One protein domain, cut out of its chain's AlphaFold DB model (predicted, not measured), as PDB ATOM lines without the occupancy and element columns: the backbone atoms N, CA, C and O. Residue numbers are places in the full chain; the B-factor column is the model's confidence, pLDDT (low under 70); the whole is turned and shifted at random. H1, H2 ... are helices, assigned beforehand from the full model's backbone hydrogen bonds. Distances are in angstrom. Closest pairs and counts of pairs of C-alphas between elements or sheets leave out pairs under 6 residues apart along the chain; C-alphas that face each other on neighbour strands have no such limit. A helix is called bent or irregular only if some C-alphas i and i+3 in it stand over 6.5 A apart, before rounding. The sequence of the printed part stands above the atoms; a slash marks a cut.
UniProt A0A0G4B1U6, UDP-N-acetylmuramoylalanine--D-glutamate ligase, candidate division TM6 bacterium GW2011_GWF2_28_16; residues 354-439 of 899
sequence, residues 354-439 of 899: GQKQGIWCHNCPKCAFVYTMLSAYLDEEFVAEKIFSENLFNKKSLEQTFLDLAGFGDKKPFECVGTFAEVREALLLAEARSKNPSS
ATOM      1  N   GLY A 354      39.349  20.654  52.177       78.50
ATOM      2  CA  GLY A 354      40.431  21.068  51.270       78.50
ATOM      3  C   GLY A 354      41.602  21.806  51.930       78.50
ATOM      4  O   GLY A 354      42.648  21.994  51.308       78.50
ATOM      5  N   GLN A 355      41.467  22.231  53.191       76.88
ATOM      6  CA  GLN A 355      42.446  23.079  53.884       76.88
ATOM      7  C   GLN A 355      43.822  22.412  53.996       76.88
ATOM      8  O   GLN A 355      44.832  23.102  53.876       76.88
ATOM      9  N   LYS A 356      43.886  21.084  54.161       75.19
ATOM     10  CA  LYS A 356      45.165  20.350  54.215       75.19
ATOM     11  C   LYS A 356      45.931  20.402  52.892       75.19
ATOM     12  O   LYS A 356      47.155  20.400  52.907       75.19
ATOM     13  N   GLN A 357      45.224  20.480  51.765       80.81
ATOM     14  CA  GLN A 357      45.796  20.643  50.427       80.81
ATOM     15  C   GLN A 357      45.923  22.121  50.020       80.81
ATOM     16  O   GLN A 357      46.432  22.418  48.944       80.81
ATOM     17  N   GLY A 358      45.468  23.058  50.860       78.56
ATOM     18  CA  GLY A 358      45.473  24.487  50.551       78.56
ATOM     19  C   GLY A 358      44.456  24.895  49.481       78.56
ATOM     20  O   GLY A 358      44.694  25.873  48.775       78.56
ATOM     21  N   ILE A 359      43.335  24.173  49.358       84.75
ATOM     22  CA  ILE A 359      42.275  24.447  48.374       84.75
ATOM     23  C   ILE A 359      40.915  24.673  49.049       84.75
ATOM     24  O   ILE A 359      40.658  24.197  50.157       84.75
ATOM     25  N   TRP A 360      40.009  25.365  48.359       89.44
ATOM     26  CA  TRP A 360      38.579  25.295  48.660       89.44
ATOM     27  C   TRP A 360      37.988  24.080  47.935       89.44
ATOM     28  O   TRP A 360      38.291  23.853  46.771       89.44
ATOM     29  N   CYS A 361      37.156  23.271  48.600       91.62
ATOM     30  CA  CYS A 361      36.583  22.076  47.956       91.62
ATOM     31  C   CYS A 361      35.364  22.374  47.064       91.62
ATOM     32  O   CYS A 361      34.918  21.501  46.327       91.62
ATOM     33  N   HIS A 362      34.793  23.579  47.187       92.81
ATOM     34  CA  HIS A 362      33.627  24.088  46.449       92.81
ATOM     35  C   HIS A 362      32.332  23.281  46.614       92.81
ATOM     36  O   HIS A 362      31.416  23.455  45.818       92.81
ATOM     37  N   ASN A 363      32.256  22.398  47.612       91.88
ATOM     38  CA  ASN A 363      31.121  21.492  47.800       91.88
ATOM     39  C   ASN A 363      30.668  21.361  49.263       91.88
ATOM     40  O   ASN A 363      29.721  20.635  49.535       91.88
ATOM     41  N   CYS A 364      31.332  22.029  50.214       90.75
ATOM     42  CA  CYS A 364      30.977  21.934  51.631       90.75
ATOM     43  C   CYS A 364      30.297  23.213  52.156       90.75
ATOM     44  O   CYS A 364      30.542  24.303  51.616       90.75
ATOM     45  N   PRO A 365      29.529  23.116  53.258       90.88
ATOM     46  CA  PRO A 365      28.883  24.261  53.898       90.88
ATOM     47  C   PRO A 365      29.844  25.390  54.262       90.88
ATOM     48  O   PRO A 365      29.507  26.558  54.089       90.88
ATOM     49  N   LYS A 366      31.076  25.072  54.686       89.62
ATOM     50  CA  LYS A 366      32.081  26.104  54.976       89.62
ATOM     51  C   LYS A 366      32.467  26.932  53.746       89.62
ATOM     52  O   LYS A 366      32.686  28.132  53.885       89.62
ATOM     53  N   CYS A 367      32.537  26.321  52.556       92.06
ATOM     54  CA  CYS A 367      32.797  27.056  51.313       92.06
ATOM     55  C   CYS A 367      31.631  27.992  50.988       92.06
ATOM     56  O   CYS A 367      31.861  29.173  50.760       92.06
ATOM     57  N   ALA A 368      30.397  27.477  51.021       94.00
ATOM     58  CA  ALA A 368      29.188  28.257  50.750       94.00
ATOM     59  C   ALA A 368      29.037  29.443  51.722       94.00
ATOM     60  O   ALA A 368      28.802  30.574  51.295       94.00
ATOM     61  N   PHE A 369      29.258  29.211  53.019       93.62
ATOM     62  CA  PHE A 369      29.199  30.248  54.048       93.62
ATOM     63  C   PHE A 369      30.234  31.356  53.820       93.62
ATOM     64  O   PHE A 369      29.876  32.527  53.732       93.62
ATOM     65  N   VAL A 370      31.518  30.998  53.681       92.25
ATOM     66  CA  VAL A 370      32.588  31.991  53.485       92.25
ATOM     67  C   VAL A 370      32.407  32.741  52.168       92.25
ATOM     68  O   VAL A 370      32.596  33.953  52.141       92.25
ATOM     69  N   TYR A 371      32.012  32.048  51.094       94.00
ATOM     70  CA  TYR A 371      31.712  32.681  49.810       94.00
ATOM     71  C   TYR A 371      30.613  33.736  49.966       94.00
ATOM     72  O   TYR A 371      30.819  34.879  49.582       94.00
ATOM     73  N   THR A 372      29.504  33.388  50.629       95.25
ATOM     74  CA  THR A 372      28.391  34.314  50.902       95.25
ATOM     75  C   THR A 372      28.850  35.558  51.662       95.25
ATOM     76  O   THR A 372      28.545  36.675  51.252       95.25
ATOM     77  N   MET A 373      29.624  35.375  52.737       94.75
ATOM     78  CA  MET A 373      30.110  36.487  53.560       94.75
ATOM     79  C   MET A 373      31.048  37.418  52.786       94.75
ATOM     80  O   MET A 373      30.932  38.636  52.891       94.75
ATOM     81  N   LEU A 374      31.960  36.868  51.978       93.88
ATOM     82  CA  LEU A 374      32.855  37.682  51.151       93.88
ATOM     83  C   LEU A 374      32.094  38.412  50.039       93.88
ATOM     84  O   LEU A 374      32.355  39.589  49.807       93.88
ATOM     85  N   SER A 375      31.139  37.749  49.379       94.44
ATOM     86  CA  SER A 375      30.326  38.344  48.309       94.44
ATOM     87  C   SER A 375      29.460  39.517  48.776       94.44
ATOM     88  O   SER A 375      29.082  40.345  47.954       94.44
ATOM     89  N   ALA A 376      29.182  39.638  50.078       95.25
ATOM     90  CA  ALA A 376      28.500  40.805  50.639       95.25
ATOM     91  C   ALA A 376      29.330  42.103  50.531       95.25
ATOM     92  O   ALA A 376      28.768  43.196  50.458       95.25
ATOM     93  N   TYR A 377      30.664  41.995  50.515       95.12
ATOM     94  CA  TYR A 377      31.576  43.145  50.604       95.12
ATOM     95  C   TYR A 377      32.577  43.255  49.454       95.12
ATOM     96  O   TYR A 377      33.143  44.329  49.242       95.12
ATOM     97  N   LEU A 378      32.776  42.181  48.698       91.06
ATOM     98  CA  LEU A 378      33.678  42.118  47.555       91.06
ATOM     99  C   LEU A 378      32.888  41.876  46.272       91.06
ATOM    100  O   LEU A 378      31.814  41.278  46.283       91.06
ATOM    101  N   ASP A 379      33.445  42.329  45.153       86.06
ATOM    102  CA  ASP A 379      32.838  42.090  43.848       86.06
ATOM    103  C   ASP A 379      32.824  40.590  43.538       86.06
ATOM    104  O   ASP A 379      33.798  39.876  43.785       86.06
ATOM    105  N   GLU A 380      31.710  40.110  42.986       82.62
ATOM    106  CA  GLU A 380      31.483  38.684  42.730       82.62
ATOM    107  C   GLU A 380      32.576  38.072  41.844       82.62
ATOM    108  O   GLU A 380      33.055  36.980  42.137       82.62
ATOM    109  N   GLU A 381      33.042  38.809  40.829       82.56
ATOM    110  CA  GLU A 381      34.178  38.419  39.984       82.56
ATOM    111  C   GLU A 381      35.466  38.252  40.799       82.56
ATOM    112  O   GLU A 381      36.189  37.281  40.613       82.56
ATOM    113  N   PHE A 382      35.746  39.131  41.766       86.06
ATOM    114  CA  PHE A 382      36.939  39.004  42.606       86.06
ATOM    115  C   PHE A 382      36.867  37.763  43.506       86.06
ATOM    116  O   PHE A 382      37.832  36.998  43.590       86.06
ATOM    117  N   VAL A 383      35.720  37.528  44.155       89.69
ATOM    118  CA  VAL A 383      35.517  36.346  45.011       89.69
ATOM    119  C   VAL A 383      35.621  35.063  44.183       89.69
ATOM    120  O   VAL A 383      36.354  34.140  44.560       89.69
ATOM    121  N   ALA A 384      34.936  35.024  43.040       86.19
ATOM    122  CA  ALA A 384      34.927  33.881  42.144       86.19
ATOM    123  C   ALA A 384      36.300  33.647  41.510       86.19
ATOM    124  O   ALA A 384      36.788  32.537  41.578       86.19
ATOM    125  N   GLU A 385      36.981  34.641  40.948       84.50
ATOM    126  CA  GLU A 385      38.214  34.409  40.184       84.50
ATOM    127  C   GLU A 385      39.470  34.306  41.056       84.50
ATOM    128  O   GLU A 385      40.363  33.509  40.761       84.50
ATOM    129  N   LYS A 386      39.572  35.106  42.128       84.12
ATOM    130  CA  LYS A 386      40.804  35.206  42.933       84.12
ATOM    131  C   LYS A 386      40.798  34.334  44.179       84.12
ATOM    132  O   LYS A 386      41.868  33.923  44.625       84.12
ATOM    133  N   ILE A 387      39.627  34.053  44.753       88.50
ATOM    134  CA  ILE A 387      39.538  33.334  46.032       88.50
ATOM    135  C   ILE A 387      39.085  31.889  45.829       88.50
ATOM    136  O   ILE A 387      39.752  30.986  46.346       88.50
ATOM    137  N   PHE A 388      37.987  31.673  45.097       90.44
ATOM    138  CA  PHE A 388      37.344  30.362  44.923       90.44
ATOM    139  C   PHE A 388      37.519  29.744  43.529       90.44
ATOM    140  O   PHE A 388      37.104  28.618  43.313       90.44
ATOM    141  N   SER A 389      38.120  30.446  42.572       88.38
ATOM    142  CA  SER A 389      38.238  30.031  41.158       88.38
ATOM    143  C   SER A 389      36.922  29.694  40.425       88.38
ATOM    144  O   SER A 389      36.965  29.257  39.277       88.38
ATOM    145  N   GLU A 390      35.758  29.878  41.050       90.25
ATOM    146  CA  GLU A 390      34.435  29.628  40.482       90.25
ATOM    147  C   GLU A 390      33.358  30.381  41.278       90.25
ATOM    148  O   GLU A 390      33.498  30.609  42.483       90.25
ATOM    149  N   ASN A 391      32.252  30.728  40.616       92.25
ATOM    150  CA  ASN A 391      31.087  31.309  41.270       92.25
ATOM    151  C   ASN A 391      30.212  30.221  41.913       92.25
ATOM    152  O   ASN A 391      29.533  29.460  41.217       92.25
ATOM    153  N   LEU A 392      30.193  30.166  43.248       95.00
ATOM    154  CA  LEU A 392      29.453  29.131  43.970       95.00
ATOM    155  C   LEU A 392      27.929  29.319  43.930       95.00
ATOM    156  O   LEU A 392      27.220  28.323  44.043       95.00
ATOM    157  N   PHE A 393      27.409  30.529  43.690       94.69
ATOM    158  CA  PHE A 393      25.966  30.750  43.510       94.69
ATOM    159  C   PHE A 393      25.418  30.165  42.200       94.69
ATOM    160  O   PHE A 393      24.203  30.125  42.018       94.69
ATOM    161  N   ASN A 394      26.285  29.712  41.287       92.56
ATOM    162  CA  ASN A 394      25.895  28.980  40.079       92.56
ATOM    163  C   ASN A 394      25.926  27.452  40.267       92.56
ATOM    164  O   ASN A 394      25.557  26.710  39.351       92.56
ATOM    165  N   LYS A 395      26.366  26.950  41.431       93.69
ATOM    166  CA  LYS A 395      26.457  25.511  41.689       93.69
ATOM    167  C   LYS A 395      25.153  24.938  42.216       93.69
ATOM    168  O   LYS A 395      24.866  25.027  43.406       93.69
ATOM    169  N   LYS A 396      24.468  24.180  41.356       92.75
ATOM    170  CA  LYS A 396      23.276  23.400  41.729       92.75
ATOM    171  C   LYS A 396      23.488  22.488  42.940       92.75
ATOM    172  O   LYS A 396      22.595  22.348  43.764       92.75
ATOM    173  N   SER A 397      24.676  21.892  43.087       93.88
ATOM    174  CA  SER A 397      24.997  21.018  44.227       93.88
ATOM    175  C   SER A 397      25.001  21.736  45.582       93.88
ATOM    176  O   SER A 397      24.898  21.069  46.608       93.88
ATOM    177  N   LEU A 398      25.117  23.069  45.599       93.94
ATOM    178  CA  LEU A 398      25.144  23.887  46.812       93.94
ATOM    179  C   LEU A 398      23.834  24.637  47.081       93.94
ATOM    180  O   LEU A 398      23.716  25.229  48.149       93.94
ATOM    181  N   GLU A 399      22.844  24.612  46.183       94.31
ATOM    182  CA  GLU A 399      21.588  25.369  46.353       94.31
ATOM    183  C   GLU A 399      20.893  25.032  47.679       94.31
ATOM    184  O   GLU A 399      20.600  25.926  48.475       94.31
ATOM    185  N   GLN A 400      20.737  23.738  47.981       93.44
ATOM    186  CA  GLN A 400      20.177  23.298  49.261       93.44
ATOM    187  C   GLN A 400      21.041  23.743  50.446       93.44
ATOM    188  O   GLN A 400      20.514  24.153  51.471       93.44
ATOM    189  N   THR A 401      22.369  23.744  50.298       93.38
ATOM    190  CA  THR A 401      23.276  24.209  51.355       93.38
ATOM    191  C   THR A 401      23.092  25.701  51.638       93.38
ATOM    192  O   THR A 401      23.059  26.092  52.800       93.38
ATOM    193  N   PHE A 402      22.928  26.549  50.619       94.56
ATOM    194  CA  PHE A 402      22.617  27.969  50.827       94.56
ATOM    195  C   PHE A 402      21.238  28.170  51.469       94.56
ATOM    196  O   PHE A 402      21.099  29.026  52.341       94.56
ATOM    197  N   LEU A 403      20.237  27.366  51.093       93.31
ATOM    198  CA  LEU A 403      18.922  27.382  51.739       93.31
ATOM    199  C   LEU A 403      19.012  26.991  53.221       93.31
ATOM    200  O   LEU A 403      18.450  27.693  54.061       93.31
ATOM    201  N   ASP A 404      19.753  25.935  53.555       91.38
ATOM    202  CA  ASP A 404      20.001  25.498  54.932       91.38
ATOM    203  C   ASP A 404      20.717  26.594  55.742       91.38
ATOM    204  O   ASP A 404      20.308  26.924  56.856       91.38
ATOM    205  N   LEU A 405      21.752  27.220  55.161       91.81
ATOM    206  CA  LEU A 405      22.493  28.330  55.773       91.81
ATOM    207  C   LEU A 405      21.622  29.577  55.984       91.81
ATOM    208  O   LEU A 405      21.837  30.310  56.944       91.81
ATOM    209  N   ALA A 406      20.639  29.819  55.117       92.88
ATOM    210  CA  ALA A 406      19.667  30.900  55.256       92.88
ATOM    211  C   ALA A 406      18.458  30.513  56.131       92.88
ATOM    212  O   ALA A 406      17.523  31.304  56.270       92.88
ATOM    213  N   GLY A 407      18.434  29.315  56.724       89.94
ATOM    214  CA  GLY A 407      17.346  28.853  57.592       89.94
ATOM    215  C   GLY A 407      16.040  28.557  56.847       89.94
ATOM    216  O   GLY A 407      14.964  28.739  57.411       89.94
ATOM    217  N   PHE A 408      16.124  28.171  55.573       90.00
ATOM    218  CA  PHE A 408      14.992  27.717  54.757       90.00
ATOM    219  C   PHE A 408      14.949  26.199  54.546       90.00
ATOM    220  O   PHE A 408      14.026  25.724  53.885       90.00
ATOM    221  N   GLY A 409      15.939  25.460  55.047       84.75
ATOM    222  CA  GLY A 409      15.956  23.998  55.025       84.75
ATOM    223  C   GLY A 409      15.846  23.375  56.416       84.75
ATOM    224  O   GLY A 409      15.590  24.067  57.400       84.75
ATOM    225  N   ASP A 410      16.026  22.057  56.492       76.12
ATOM    226  CA  ASP A 410      15.641  21.269  57.672       76.12
ATOM    227  C   ASP A 410      16.627  21.372  58.843       76.12
ATOM    228  O   ASP A 410      16.254  21.147  59.997       76.12
ATOM    229  N   LYS A 411      17.912  21.626  58.560       75.38
ATOM    230  CA  LYS A 411      18.990  21.597  59.561       75.38
ATOM    231  C   LYS A 411      20.069  22.623  59.250       75.38
ATOM    232  O   LYS A 411      20.466  22.785  58.103       75.38
ATOM    233  N   LYS A 412      20.622  23.239  60.295       80.38
ATOM    234  CA  LYS A 412      21.803  24.099  60.187       80.38
ATOM    235  C   LYS A 412      23.078  23.244  60.092       80.38
ATOM    236  O   LYS A 412      23.290  22.392  60.959       80.38
ATOM    237  N   PRO A 413      23.952  23.447  59.091       83.94
ATOM    238  CA  PRO A 413      25.205  22.699  58.999       83.94
ATOM    239  C   PRO A 413      26.134  22.954  60.198       83.94
ATOM    240  O   PRO A 413      26.370  24.107  60.550       83.94
ATOM    241  N   PHE A 414      26.733  21.901  60.776       79.88
ATOM    242  CA  PHE A 414      27.653  22.016  61.926       79.88
ATOM    243  C   PHE A 414      28.895  22.875  61.649       79.88
ATOM    244  O   PHE A 414      29.405  23.541  62.543       79.88
ATOM    245  N   GLU A 415      29.377  22.894  60.402       75.12
ATOM    246  CA  GLU A 415      30.554  23.685  60.016       75.12
ATOM    247  C   GLU A 415      30.281  25.205  59.955       75.12
ATOM    248  O   GLU A 415      31.222  26.001  59.817       75.12
ATOM    249  N   CYS A 416      29.008  25.615  60.012       74.31
ATOM    250  CA  CYS A 416      28.583  27.010  59.965       74.31
ATOM    251  C   CYS A 416      28.477  27.605  61.371       74.31
ATOM    252  O   CYS A 416      27.892  26.996  62.261       74.31
ATOM    253  N   VAL A 417      29.009  28.818  61.529       71.19
ATOM    254  CA  VAL A 417      29.048  29.551  62.808       71.19
ATOM    255  C   VAL A 417      28.089  30.737  62.801       71.19
ATOM    256  O   VAL A 417      27.450  31.002  63.805       71.19
ATOM    257  N   GLY A 418      27.918  31.406  61.655       83.69
ATOM    258  CA  GLY A 418      27.028  32.562  61.556       83.69
ATOM    259  C   GLY A 418      25.556  32.211  61.772       83.69
ATOM    260  O   GLY A 418      25.102  31.094  61.490       83.69
ATOM    261  N   THR A 419      24.799  33.185  62.258       88.44
ATOM    262  CA  THR A 419      23.345  33.129  62.429       88.44
ATOM    263  C   THR A 419      22.620  33.137  61.079       88.44
ATOM    264  O   THR A 419      23.155  33.562  60.050       88.44
ATOM    265  N   PHE A 420      21.353  32.705  61.062       90.31
ATOM    266  CA  PHE A 420      20.530  32.812  59.849       90.31
ATOM    267  C   PHE A 420      20.349  34.267  59.402       90.31
ATOM    268  O   PHE A 420      20.291  34.537  58.206       90.31
ATOM    269  N   ALA A 421      20.267  35.204  60.352       89.44
ATOM    270  CA  ALA A 421      20.115  36.624  60.058       89.44
ATOM    271  C   ALA A 421      21.328  37.174  59.295       89.44
ATOM    272  O   ALA A 421      21.150  37.840  58.277       89.44
ATOM    273  N   GLU A 422      22.543  36.830  59.728       92.62
ATOM    274  CA  GLU A 422      23.774  37.246  59.051       92.62
ATOM    275  C   GLU A 422      23.875  36.681  57.639       92.62
ATOM    276  O   GLU A 422      24.199  37.410  56.708       92.62
ATOM    277  N   VAL A 423      23.570  35.393  57.453       94.25
ATOM    278  CA  VAL A 423      23.609  34.775  56.119       94.25
ATOM    279  C   VAL A 423      22.600  35.439  55.185       94.25
ATOM    280  O   VAL A 423      22.929  35.741  54.039       94.25
ATOM    281  N   ARG A 424      21.380  35.696  55.668       95.00
ATOM    282  CA  ARG A 424      20.340  36.373  54.885       95.00
ATOM    283  C   ARG A 424      20.760  37.787  54.494       95.00
ATOM    284  O   ARG A 424      20.605  38.155  53.336       95.00
ATOM    285  N   GLU A 425      21.312  38.557  55.429       94.19
ATOM    286  CA  GLU A 425      21.818  39.904  55.151       94.19
ATOM    287  C   GLU A 425      22.966  39.865  54.133       94.19
ATOM    288  O   GLU A 425      22.956  40.617  53.160       94.19
ATOM    289  N   ALA A 426      23.907  38.932  54.286       95.62
ATOM    290  CA  ALA A 426      25.018  38.763  53.357       95.62
ATOM    291  C   ALA A 426      24.552  38.393  51.934       95.62
ATOM    292  O   ALA A 426      25.085  38.934  50.967       95.62
ATOM    293  N   LEU A 427      23.533  37.537  51.784       95.62
ATOM    294  CA  LEU A 427      22.934  37.206  50.480       95.62
ATOM    295  C   LEU A 427      22.260  38.420  49.823       95.62
ATOM    296  O   LEU A 427      22.454  38.653  48.630       95.62
ATOM    297  N   LEU A 428      21.512  39.216  50.596       93.25
ATOM    298  CA  LEU A 428      20.887  40.444  50.095       93.25
ATOM    299  C   LEU A 428      21.938  41.467  49.644       93.25
ATOM    300  O   LEU A 428      21.802  42.058  48.572       93.25
ATOM    301  N   LEU A 429      23.001  41.655  50.433       93.94
ATOM    302  CA  LEU A 429      24.118  42.534  50.081       93.94
ATOM    303  C   LEU A 429      24.861  42.033  48.837       93.94
ATOM    304  O   LEU A 429      25.173  42.831  47.952       93.94
ATOM    305  N   ALA A 430      25.086  40.721  48.732       93.56
ATOM    306  CA  ALA A 430      25.706  40.107  47.564       93.56
ATOM    307  C   ALA A 430      24.867  40.314  46.293       93.56
ATOM    308  O   ALA A 430      25.412  40.694  45.258       93.56
ATOM    309  N   GLU A 431      23.542  40.127  46.358       91.38
ATOM    310  CA  GLU A 431      22.657  40.382  45.213       91.38
ATOM    311  C   GLU A 431      22.660  41.866  44.824       91.38
ATOM    312  O   GLU A 431      22.772  42.188  43.643       91.38
ATOM    313  N   ALA A 432      22.568  42.770  45.804       87.88
ATOM    314  CA  ALA A 432      22.544  44.210  45.566       87.88
ATOM    315  C   ALA A 432      23.849  44.735  44.946       87.88
ATOM    316  O   ALA A 432      23.828  45.711  44.194       87.88
ATOM    317  N   ARG A 433      24.982  44.101  45.267       87.69
ATOM    318  CA  ARG A 433      26.301  44.451  44.733       87.69
ATOM    319  C   ARG A 433      26.589  43.798  43.380       87.69
ATOM    320  O   ARG A 433      27.346  44.358  42.586       87.69
ATOM    321  N   SER A 434      26.021  42.624  43.112       84.44
ATOM    322  CA  SER A 434      26.255  41.911  41.859       84.44
ATOM    323  C   SER A 434      25.698  42.689  40.665       84.44
ATOM    324  O   SER A 434      24.535  43.094  40.639       84.44
ATOM    325  N   LYS A 435      26.527  42.859  39.630       81.88
ATOM    326  CA  LYS A 435      26.097  43.449  38.352       81.88
ATOM    327  C   LYS A 435      25.137  42.526  37.604       81.88
ATOM    328  O   LYS A 435      24.211  43.000  36.956       81.88
ATOM    329  N   ASN A 436      25.354  41.213  37.695       79.75
ATOM    330  CA  ASN A 436      24.522  40.208  37.045       79.75
ATOM    331  C   ASN A 436      24.341  38.987  37.961       79.75
ATOM    332  O   ASN A 436      24.978  37.954  37.741       79.75
ATOM    333  N   PRO A 437      23.481  39.097  38.992       83.06
ATOM    334  CA  PRO A 437      23.350  38.039  39.978       83.06
ATOM    335  C   PRO A 437      22.781  36.775  39.339       83.06
ATOM    336  O   PRO A 437      21.911  36.847  38.455       83.06
ATOM    337  N   SER A 438      23.252  35.617  39.811       86.88
ATOM    338  CA  SER A 438      22.749  34.322  39.354       86.88
ATOM    339  C   SER A 438      21.237  34.205  39.569       86.88
ATOM    340  O   SER A 438      20.644  34.879  40.415       86.88
ATOM    341  N   SER A 439      20.592  33.335  38.788       86.69
ATOM    342  CA  SER A 439      19.159  33.052  38.952       86.69
ATOM    343  C   SER A 439      18.836  32.592  40.375       86.69
ATOM    344  O   SER A 439      17.907  33.117  40.983       86.69
TER     345      SER A 439
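Overview. This is residues 354 to 439 of the 899 residues of the protein "UDP-N-acetylmuramoylalanine--D-glutamate ligase" of candidate division TM6 bacterium GW2011_GWF2_28_16 (UniProt A0A0G4B1U6). A small cluster of helices is built on H1, which touches the other three: the longest helix, H4, packs on it at a steep tilt, closest at Ser 375, the last residue of H1, and H3 packs on it about perpendicular, closest at Pro 365, the first residue of H1. The short H2 lies near the last residue of H1, and a long link, residues 406 to 419, joins H3 to H4. The printed part has 86 residues with four named helices, in the order H1, H2, H3, H4, and no named strand; its class is all helix. It is compact, with a radius of gyration of the C-alphas of 12.1 A and spans of 33 by 31 by 21 A.

Along the chain. H4, residues 420 to 433, is 19.9 A long and ends with C-alpha 433 at (26.301, 44.451, 44.733). H1, residues 365 to 375, is 15.2 A long and begins with C-alpha 365 at (28.883, 24.261, 53.898). H3, residues 396 to 405, is 14.9 A long and irregular, with C-alphas 397 and 400 7.3 A apart. H2, residues 380 to 387, is 10.2 A long.

Arrangement. H4 touches H1 at a steep tilt of 46 degrees, the same way; the closest C-alphas, of Ser 375 and Ala 430, are 5.0 A apart. H3 touches H1, about perpendicular at 83 degrees; the closest C-alphas, of Pro 365 and Thr 401, are 6.2 A apart. H2 only just touches H1, with 3 pairs of C-alphas within 8 A, the closest those of Ser 375 and Val 383 at 6.5 A. H3 and H4 are close but not clearly touching; their closest C-alphas, of Leu 405 and Phe 420, are 6.4 A apart. H2 and H3 are apart. Each O i to N i+4 pair is within hydrogen-bond range in H1, H2 and H4, and 4 of 6 in H3.

Size, cuts and confidence. The two C-alphas farthest apart, those of Lys 356 and Ala 432, are 34.0 A from each other. The printed part has no cut. The link from H1 to H2 is tight, that from H2 to H3 short, and that from H3 to H4 long. The mean pLDDT of the printed part is 88.6, and no printed residue is under 70.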